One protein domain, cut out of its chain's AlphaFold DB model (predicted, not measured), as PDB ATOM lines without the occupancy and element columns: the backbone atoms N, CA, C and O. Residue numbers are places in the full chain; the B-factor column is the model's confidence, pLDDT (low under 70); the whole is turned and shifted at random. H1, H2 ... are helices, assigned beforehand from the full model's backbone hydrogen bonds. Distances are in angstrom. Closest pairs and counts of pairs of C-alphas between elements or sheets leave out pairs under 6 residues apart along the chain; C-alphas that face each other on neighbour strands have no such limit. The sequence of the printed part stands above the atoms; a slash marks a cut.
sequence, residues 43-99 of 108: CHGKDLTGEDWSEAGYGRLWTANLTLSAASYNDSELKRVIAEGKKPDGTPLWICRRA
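This is residues 43 to 99 of the 108 residues of an uncharacterized protein of Sphingopyxis sp. RIFCSPHIGHO2_01_FULL_65_24 (UniProt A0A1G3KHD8). This domain has little regular structure: two short helices, H2 and H1, make a corner toward one end, and from there a long loop, residues 50 to 64, reaches away, folds back near Gly 57 and makes the length. Residues 85 to 99 curve out from the end of H2 and come back toward it. The printed part has 57 residues, with H1 then H2 along the chain and no named strand; the class is all helix, with 16 residues in named elements. It is only just compact, close to loose, with a radius of gyration of the C-alphas of 12.2 A, and spans 38 by 23 by 17 A.

Start at H2, residues 75 to 84, then look back to H1, residues 66 to 71. They are close but not clearly touching; the closest C-alphas, of Ala 70 and Leu 78, are 6.4 A apart. They run opposite ways at a steep tilt of 43 degrees. Every O i to N i+4 pair is within hydrogen-bond range in H2, and 1 of 2 in H1.

Find C-alpha 75 at (14.065, -18.820, -35.704); H2 runs 13.7 A to C-alpha 84 at (26.107, -14.452, -40.468). H1 begins at C-alpha 66, (13.919, -19.559, -49.516), and is 8.3 A long.

The two C-alphas farthest apart, of Gly 57 and Ser 76, stand at 38.5 A. The printed part has no cut, and the link from H1 to H2 is tight. In this model residue 99 is under 70 in pLDDT.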
ATOM      1  N   CYS A  43      18.373 -12.159 -56.267       91.88
ATOM      2  CA  CYS A  43      19.006 -13.451 -56.561       91.88
ATOM      3  C   CYS A  43      18.031 -14.630 -56.431       91.88
ATOM      4  O   CYS A  43      18.138 -15.609 -57.161       91.88
ATOM      5  N   HIS A  44      17.084 -14.572 -55.491       94.56
ATOM      6  CA  HIS A  44      16.189 -15.696 -55.180       94.56
ATOM      7  C   HIS A  44      14.880 -15.700 -55.989       94.56
ATOM      8  O   HIS A  44      13.990 -16.497 -55.697       94.56
ATOM      9  N   GLY A  45      14.750 -14.823 -56.986       93.69
ATOM     10  CA  GLY A  45      13.530 -14.655 -57.772       93.69
ATOM     11  C   GLY A  45      12.449 -13.857 -57.034       93.69
ATOM     12  O   GLY A  45      12.503 -13.658 -55.817       93.69
ATOM     13  N   LYS A  46      11.441 -13.388 -57.780       92.81
ATOM     14  CA  LYS A  46      10.354 -12.539 -57.250       92.81
ATOM     15  C   LYS A  46       9.565 -13.214 -56.128       92.81
ATOM     16  O   LYS A  46       9.262 -12.567 -55.133       92.81
ATOM     17  N   ASP A  47       9.332 -14.515 -56.270       93.75
ATOM     18  CA  ASP A  47       8.574 -15.325 -55.313       93.75
ATOM     19  C   ASP A  47       9.479 -16.025 -54.283       93.75
ATOM     20  O   ASP A  47       9.027 -16.867 -53.509       93.75
ATOM     21  N   LEU A  48      10.777 -15.685 -54.269       95.50
ATOM     22  CA  LEU A  48      11.796 -16.256 -53.381       95.50
ATOM     23  C   LEU A  48      11.968 -17.783 -53.521       95.50
ATOM     24  O   LEU A  48      12.484 -18.447 -52.619       95.50
ATOM     25  N   THR A  49      11.555 -18.350 -54.655       96.44
ATOM     26  CA  THR A  49      11.605 -19.789 -54.952       96.44
ATOM     27  C   THR A  49      12.947 -20.264 -55.509       96.44
ATOM     28  O   THR A  49      13.114 -21.460 -55.737       96.44
ATOM     29  N   GLY A  50      13.909 -19.359 -55.692       94.81
ATOM     30  CA  GLY A  50      15.165 -19.635 -56.382       94.81
ATOM     31  C   GLY A  50      15.017 -19.590 -57.904       94.81
ATOM     32  O   GLY A  50      13.911 -19.642 -58.445       94.81
ATOM     33  N   GLU A  51      16.149 -19.476 -58.589       94.94
ATOM     34  CA  GLU A  51      16.250 -19.363 -60.042       94.94
ATOM     35  C   GLU A  51      17.575 -19.961 -60.540       94.94
ATOM     36  O   GLU A  51      18.552 -20.093 -59.791       94.94
ATOM     37  N   ASP A  52      17.594 -20.346 -61.814       94.00
ATOM     38  CA  ASP A  52      18.790 -20.797 -62.509       94.00
ATOM     39  C   ASP A  52      19.649 -19.600 -62.925       94.00
ATOM     40  O   ASP A  52      19.253 -18.795 -63.759       94.00
ATOM     41  N   TRP A  53      20.837 -19.510 -62.342       92.00
ATOM     42  CA  TRP A  53      21.842 -18.482 -62.610       92.00
ATOM     43  C   TRP A  53      23.047 -19.060 -63.360       92.00
ATOM     44  O   TRP A  53      24.160 -18.544 -63.276       92.00
ATOM     45  N   SER A  54      22.851 -20.180 -64.055       93.31
ATOM     46  CA  SER A  54      23.917 -20.830 -64.810       93.31
ATOM     47  C   SER A  54      24.261 -20.050 -66.072       93.31
ATOM     48  O   SER A  54      23.383 -19.624 -66.821       93.31
ATOM     49  N   GLU A  55      25.554 -19.962 -66.356       93.62
ATOM     50  CA  GLU A  55      26.087 -19.385 -67.585       93.62
ATOM     51  C   GLU A  55      26.807 -20.471 -68.395       93.62
ATOM     52  O   GLU A  55      27.455 -21.363 -67.839       93.62
ATOM     53  N   ALA A  56      26.680 -20.426 -69.722       94.06
ATOM     54  CA  ALA A  56      27.333 -21.392 -70.597       94.06
ATOM     55  C   ALA A  56      28.861 -21.327 -70.439       94.06
ATOM     56  O   ALA A  56      29.452 -20.253 -70.445       94.06
ATOM     57  N   GLY A  57      29.506 -22.487 -70.309       94.38
ATOM     58  CA  GLY A  57      30.946 -22.568 -70.038       94.38
ATOM     59  C   GLY A  57      31.321 -22.490 -68.553       94.38
ATOM     60  O   GLY A  57      32.482 -22.719 -68.222       94.38
ATOM     61  N   TYR A  58      30.352 -22.262 -67.659       91.75
ATOM     62  CA  TYR A  58      30.523 -22.323 -66.208       91.75
ATOM     63  C   TYR A  58      29.730 -23.484 -65.593       91.75
ATOM     64  O   TYR A  58      28.924 -24.152 -66.243       91.75
ATOM     65  N   GLY A  59      29.995 -23.760 -64.313       89.31
ATOM     66  CA  GLY A  59      29.228 -24.740 -63.548       89.31
ATOM     67  C   GLY A  59      27.765 -24.324 -63.369       89.31
ATOM     68  O   GLY A  59      27.408 -23.154 -63.492       89.31
ATOM     69  N   ARG A  60      26.913 -25.297 -63.032       91.44
ATOM     70  CA  ARG A  60      25.509 -25.035 -62.705       91.44
ATOM     71  C   ARG A  60      25.423 -24.220 -61.415       91.44
ATOM     72  O   ARG A  60      25.945 -24.650 -60.386       91.44
ATOM     73  N   LEU A  61      24.710 -23.099 -61.452       90.31
ATOM     74  CA  LEU A  61      24.461 -22.264 -60.283       90.31
ATOM     75  C   LEU A  61      22.957 -22.090 -60.096       90.31
ATOM     76  O   LEU A  61      22.297 -21.426 -60.885       90.31
ATOM     77  N   TRP A  62      22.423 -22.681 -59.032       92.25
ATOM     78  CA  TRP A  62      21.039 -22.479 -58.611       92.25
ATOM     79  C   TRP A  62      21.006 -21.672 -57.322       92.25
ATOM     80  O   TRP A  62      21.702 -22.000 -56.355       92.25
ATOM     81  N   THR A  63      20.177 -20.633 -57.290       93.56
ATOM     82  CA  THR A  63      19.898 -19.909 -56.050       93.56
ATOM     83  C   THR A  63      18.894 -20.692 -55.203       93.56
ATOM     84  O   THR A  63      18.059 -21.439 -55.713       93.56
ATOM     85  N   ALA A  64      19.012 -20.592 -53.877       93.25
ATOM     86  CA  ALA A  64      18.203 -21.404 -52.970       93.25
ATOM     87  C   ALA A  64      16.718 -21.018 -53.030       93.25
ATOM     88  O   ALA A  64      16.385 -19.836 -53.086       93.25
ATOM     89  N   ASN A  65      15.831 -22.003 -52.907       95.44
ATOM     90  CA  ASN A  65      14.423 -21.752 -52.627       95.44
ATOM     91  C   ASN A  65      14.270 -21.356 -51.151       95.44
ATOM     92  O   ASN A  65      14.424 -22.196 -50.259       95.44
ATOM     93  N   LEU A  66      14.008 -20.076 -50.880       93.94
ATOM     94  CA  LEU A  66      13.919 -19.559 -49.516       93.94
ATOM     95  C   LEU A  66      12.629 -19.976 -48.817       93.94
ATOM     96  O   LEU A  66      12.653 -20.127 -47.599       93.94
ATOM     97  N   THR A  67      11.535 -20.209 -49.549       92.75
ATOM     98  CA  THR A  67      10.271 -20.656 -48.943       92.75
ATOM     99  C   THR A  67      10.408 -22.060 -48.352       92.75
ATOM    100  O   THR A  67       9.883 -22.328 -47.273       92.75
ATOM    101  N   LEU A  68      11.209 -22.922 -48.986       94.75
ATOM    102  CA  LEU A  68      11.571 -24.237 -48.450       94.75
ATOM    103  C   LEU A  68      12.693 -24.161 -47.409       94.75
ATOM    104  O   LEU A  68      12.613 -24.796 -46.361       94.75
ATOM    105  N   SER A  69      13.740 -23.372 -47.675       91.94
ATOM    106  CA  SER A  69      14.900 -23.285 -46.777       91.94
ATOM    107  C   SER A  69      14.523 -22.690 -45.420       91.94
ATOM    108  O   SER A  69      14.946 -23.208 -44.391       91.94
ATOM    109  N   ALA A  70      13.703 -21.636 -45.389       91.88
ATOM    110  CA  ALA A  70      13.278 -21.007 -44.142       91.88
ATOM    111  C   ALA A  70      12.476 -21.966 -43.252       91.88
ATOM    112  O   ALA A  70      12.667 -21.963 -42.043       91.88
ATOM    113  N   ALA A  71      11.656 -22.838 -43.847       93.19
ATOM    114  CA  ALA A  71      10.896 -23.853 -43.117       93.19
ATOM    115  C   ALA A  71      11.779 -24.954 -42.498       93.19
ATOM    116  O   ALA A  71      11.330 -25.669 -41.606       93.19
ATOM    117  N   SER A  72      13.025 -25.101 -42.963       93.31
ATOM    118  CA  SER A  72      13.976 -26.089 -42.438       93.31
ATOM    119  C   SER A  72      14.767 -25.610 -41.216       93.31
ATOM    120  O   SER A  72      15.479 -26.408 -40.609       93.31
ATOM    121  N   TYR A  73      14.650 -24.329 -40.855       93.88
ATOM    122  CA  TYR A  73      15.373 -23.710 -39.748       93.88
ATOM    123  C   TYR A  73      14.409 -23.273 -38.649       93.88
ATOM    124  O   TYR A  73      13.325 -22.767 -38.927       93.88
ATOM    125  N   ASN A  74      14.833 -23.389 -37.390       95.06
ATOM    126  CA  ASN A  74      14.177 -22.634 -36.323       95.06
ATOM    127  C   ASN A  74      14.560 -21.141 -36.395       95.06
ATOM    128  O   ASN A  74      15.521 -20.766 -37.069       95.06
ATOM    129  N   ASP A  75      13.856 -20.278 -35.662       91.75
ATOM    130  CA  ASP A  75      14.065 -18.820 -35.704       91.75
ATOM    131  C   ASP A  75      15.520 -18.393 -35.446       91.75
ATOM    132  O   ASP A  75      16.039 -17.478 -36.094       91.75
ATOM    133  N   SER A  76      16.201 -19.052 -34.503       92.94
ATOM    134  CA  SER A  76      17.583 -18.715 -34.147       92.94
ATOM    135  C   SER A  76      18.573 -19.121 -35.240       92.94
ATOM    136  O   SER A  76      19.500 -18.369 -35.555       92.94
ATOM    137  N   GLU A  77      18.334 -20.266 -35.873       94.94
ATOM    138  CA  GLU A  77      19.107 -20.752 -37.011       94.94
ATOM    139  C   GLU A  77      18.881 -19.874 -38.235       94.94
ATOM    140  O   GLU A  77      19.846 -19.436 -38.858       94.94
ATOM    141  N   LEU A  78      17.627 -19.534 -38.538       92.19
ATOM    142  CA  LEU A  78      17.281 -18.676 -39.664       92.19
ATOM    143  C   LEU A  78      17.923 -17.293 -39.517       92.19
ATOM    144  O   LEU A  78      18.563 -16.795 -40.446       92.19
ATOM    145  N   LYS A  79      17.833 -16.698 -38.320       90.06
ATOM    146  CA  LYS A  79      18.511 -15.437 -37.998       90.06
ATOM    147  C   LYS A  79      20.014 -15.539 -38.241       90.06
ATOM    148  O   LYS A  79      20.596 -14.623 -38.824       90.06
ATOM    149  N   ARG A  80      20.644 -16.635 -37.811       90.69
ATOM    150  CA  ARG A  80      22.080 -16.864 -37.993       90.69
ATOM    151  C   ARG A  80      22.447 -16.997 -39.469       90.69
ATOM    152  O   ARG A  80      23.381 -16.339 -39.916       90.69
ATOM    153  N   VAL A  81      21.689 -17.766 -40.244       92.50
ATOM    154  CA  VAL A  81      21.910 -17.930 -41.689       92.50
ATOM    155  C   VAL A  81      21.827 -16.585 -42.410       92.50
ATOM    156  O   VAL A  81      22.704 -16.271 -43.211       92.50
ATOM    157  N   ILE A  82      20.835 -15.756 -42.080       91.00
ATOM    158  CA  ILE A  82      20.632 -14.441 -42.703       91.00
ATOM    159  C   ILE A  82      21.717 -13.436 -42.276       91.00
ATOM    160  O   ILE A  82      22.317 -12.765 -43.118       91.00
ATOM    161  N   ALA A  83      21.997 -13.323 -40.976       88.31
ATOM    162  CA  ALA A  83      22.903 -12.304 -40.443       88.31
ATOM    163  C   ALA A  83      24.389 -12.670 -40.606       88.31
ATOM    164  O   ALA A  83      25.219 -11.804 -40.887       88.31
ATOM    165  N   GLU A  84      24.730 -13.949 -40.443       90.56
ATOM    166  CA  GLU A  84      26.107 -14.452 -40.468       90.56
ATOM    167  C   GLU A  84      26.457 -15.190 -41.757       90.56
ATOM    168  O   GLU A  84      27.631 -15.492 -41.973       90.56
ATOM    169  N   GLY A  85      25.493 -15.480 -42.637       90.38
ATOM    170  CA  GLY A  85      25.782 -16.168 -43.897       90.38
ATOM    171  C   GLY A  85      26.443 -17.521 -43.654       90.38
ATOM    172  O   GLY A  85      27.359 -17.898 -44.382       90.38
ATOM    173  N   LYS A  86      26.034 -18.211 -42.588       91.25
ATOM    174  CA  LYS A  86      26.523 -19.533 -42.199       91.25
ATOM    175  C   LYS A  86      25.339 -20.429 -41.892       91.25
ATOM    176  O   LYS A  86      24.427 -20.021 -41.178       91.25
ATOM    177  N   LYS A  87      25.383 -21.652 -42.406       91.00
ATOM    178  CA  LYS A  87      24.454 -22.721 -42.039       91.00
ATOM    179  C   LYS A  87      24.601 -23.072 -40.546       91.00
ATOM    180  O   LYS A  87      25.624 -22.728 -39.946       91.00
ATOM    181  N   PRO A  88      23.627 -23.774 -39.937       91.62
ATOM    182  CA  PRO A  88      23.715 -24.194 -38.533       91.62
ATOM    183  C   PRO A  88      24.973 -25.010 -38.208       91.62
ATOM    184  O   PRO A  88      25.579 -24.811 -37.156       91.62
ATOM    185  N   ASP A  89      25.419 -25.840 -39.155       91.88
ATOM    186  CA  ASP A  89      26.660 -26.625 -39.079       91.88
ATOM    187  C   ASP A  89      27.950 -25.780 -39.188       91.88
ATOM    188  O   ASP A  89      29.056 -26.304 -39.088       91.88
ATOM    189  N   GLY A  90      27.828 -24.462 -39.378       90.19
ATOM    190  CA  GLY A  90      28.938 -23.522 -39.507       90.19
ATOM    191  C   GLY A  90      29.451 -23.327 -40.935       90.19
ATOM    192  O   GLY A  90      30.260 -22.421 -41.157       90.19
ATOM    193  N   THR A  91      28.959 -24.102 -41.905       91.25
ATOM    194  CA  THR A  91      29.353 -23.993 -43.313       91.25
ATOM    195  C   THR A  91      28.986 -22.610 -43.862       91.25
ATOM    196  O   THR A  91      27.821 -22.207 -43.766       91.25
ATOM    197  N   PRO A  92      29.930 -21.860 -44.460       90.00
ATOM    198  CA  PRO A  92      29.630 -20.555 -45.035       90.00
ATOM    199  C   PRO A  92      28.734 -20.673 -46.274       90.00
ATOM    200  O   PRO A  92      28.838 -21.618 -47.061       90.00
ATOM    201  N   LEU A  93      27.869 -19.681 -46.477       88.88
ATOM    202  CA  LEU A  93      27.181 -19.480 -47.746       88.88
ATOM    203  C   LEU A  93      28.170 -18.883 -48.750       88.88
ATOM    204  O   LEU A  93      28.875 -17.926 -48.445       88.88
ATOM    205  N   TRP A  94      28.220 -19.463 -49.946       77.81
ATOM    206  CA  TRP A  94      29.251 -19.139 -50.934       77.81
ATOM    207  C   TRP A  94      28.993 -17.797 -51.626       77.81
ATOM    208  O   TRP A  94      29.883 -16.959 -51.704       77.81
ATOM    209  N   ILE A  95      27.764 -17.589 -52.106       78.75
ATOM    210  CA  ILE A  95      27.368 -16.420 -52.917       78.75
ATOM    211  C   ILE A  95      26.358 -15.514 -52.197       78.75
ATOM    212  O   ILE A  95      26.175 -14.356 -52.570       78.75
ATOM    213  N   CYS A  96      25.718 -15.999 -51.130       80.81
ATOM    214  CA  CYS A  96      24.738 -15.211 -50.389       80.81
ATOM    215  C   CYS A  96      25.438 -14.189 -49.482       80.81
ATOM    216  O   CYS A  96      26.206 -14.548 -48.586       80.81
ATOM    217  N   ARG A  97      25.161 -12.901 -49.704       76.75
ATOM    218  CA  ARG A  97      25.668 -11.814 -48.861       76.75
ATOM    219  C   ARG A  97      25.023 -11.887 -47.474       76.75
ATOM    220  O   ARG A  97      23.805 -11.953 -47.355       76.75
ATOM    221  N   ARG A  98      25.838 -11.759 -46.422       76.06
ATOM    222  CA  ARG A  98      25.352 -11.544 -45.048       76.06
ATOM    223  C   ARG A  98      24.510 -10.274 -44.948       76.06
ATOM    224  O   ARG A  98      24.992  -9.205 -45.317       76.06
ATOM    225  N   ALA A  99      23.334 -10.348 -44.334       65.19
ATOM    226  CA  ALA A  99      22.457  -9.200 -44.081       65.19
ATOM    227  C   ALA A  99      22.927  -8.309 -42.904       65.19
ATOM    228  O   ALA A  99      22.114  -7.756 -42.165       65.19
TER     229      ALA A  99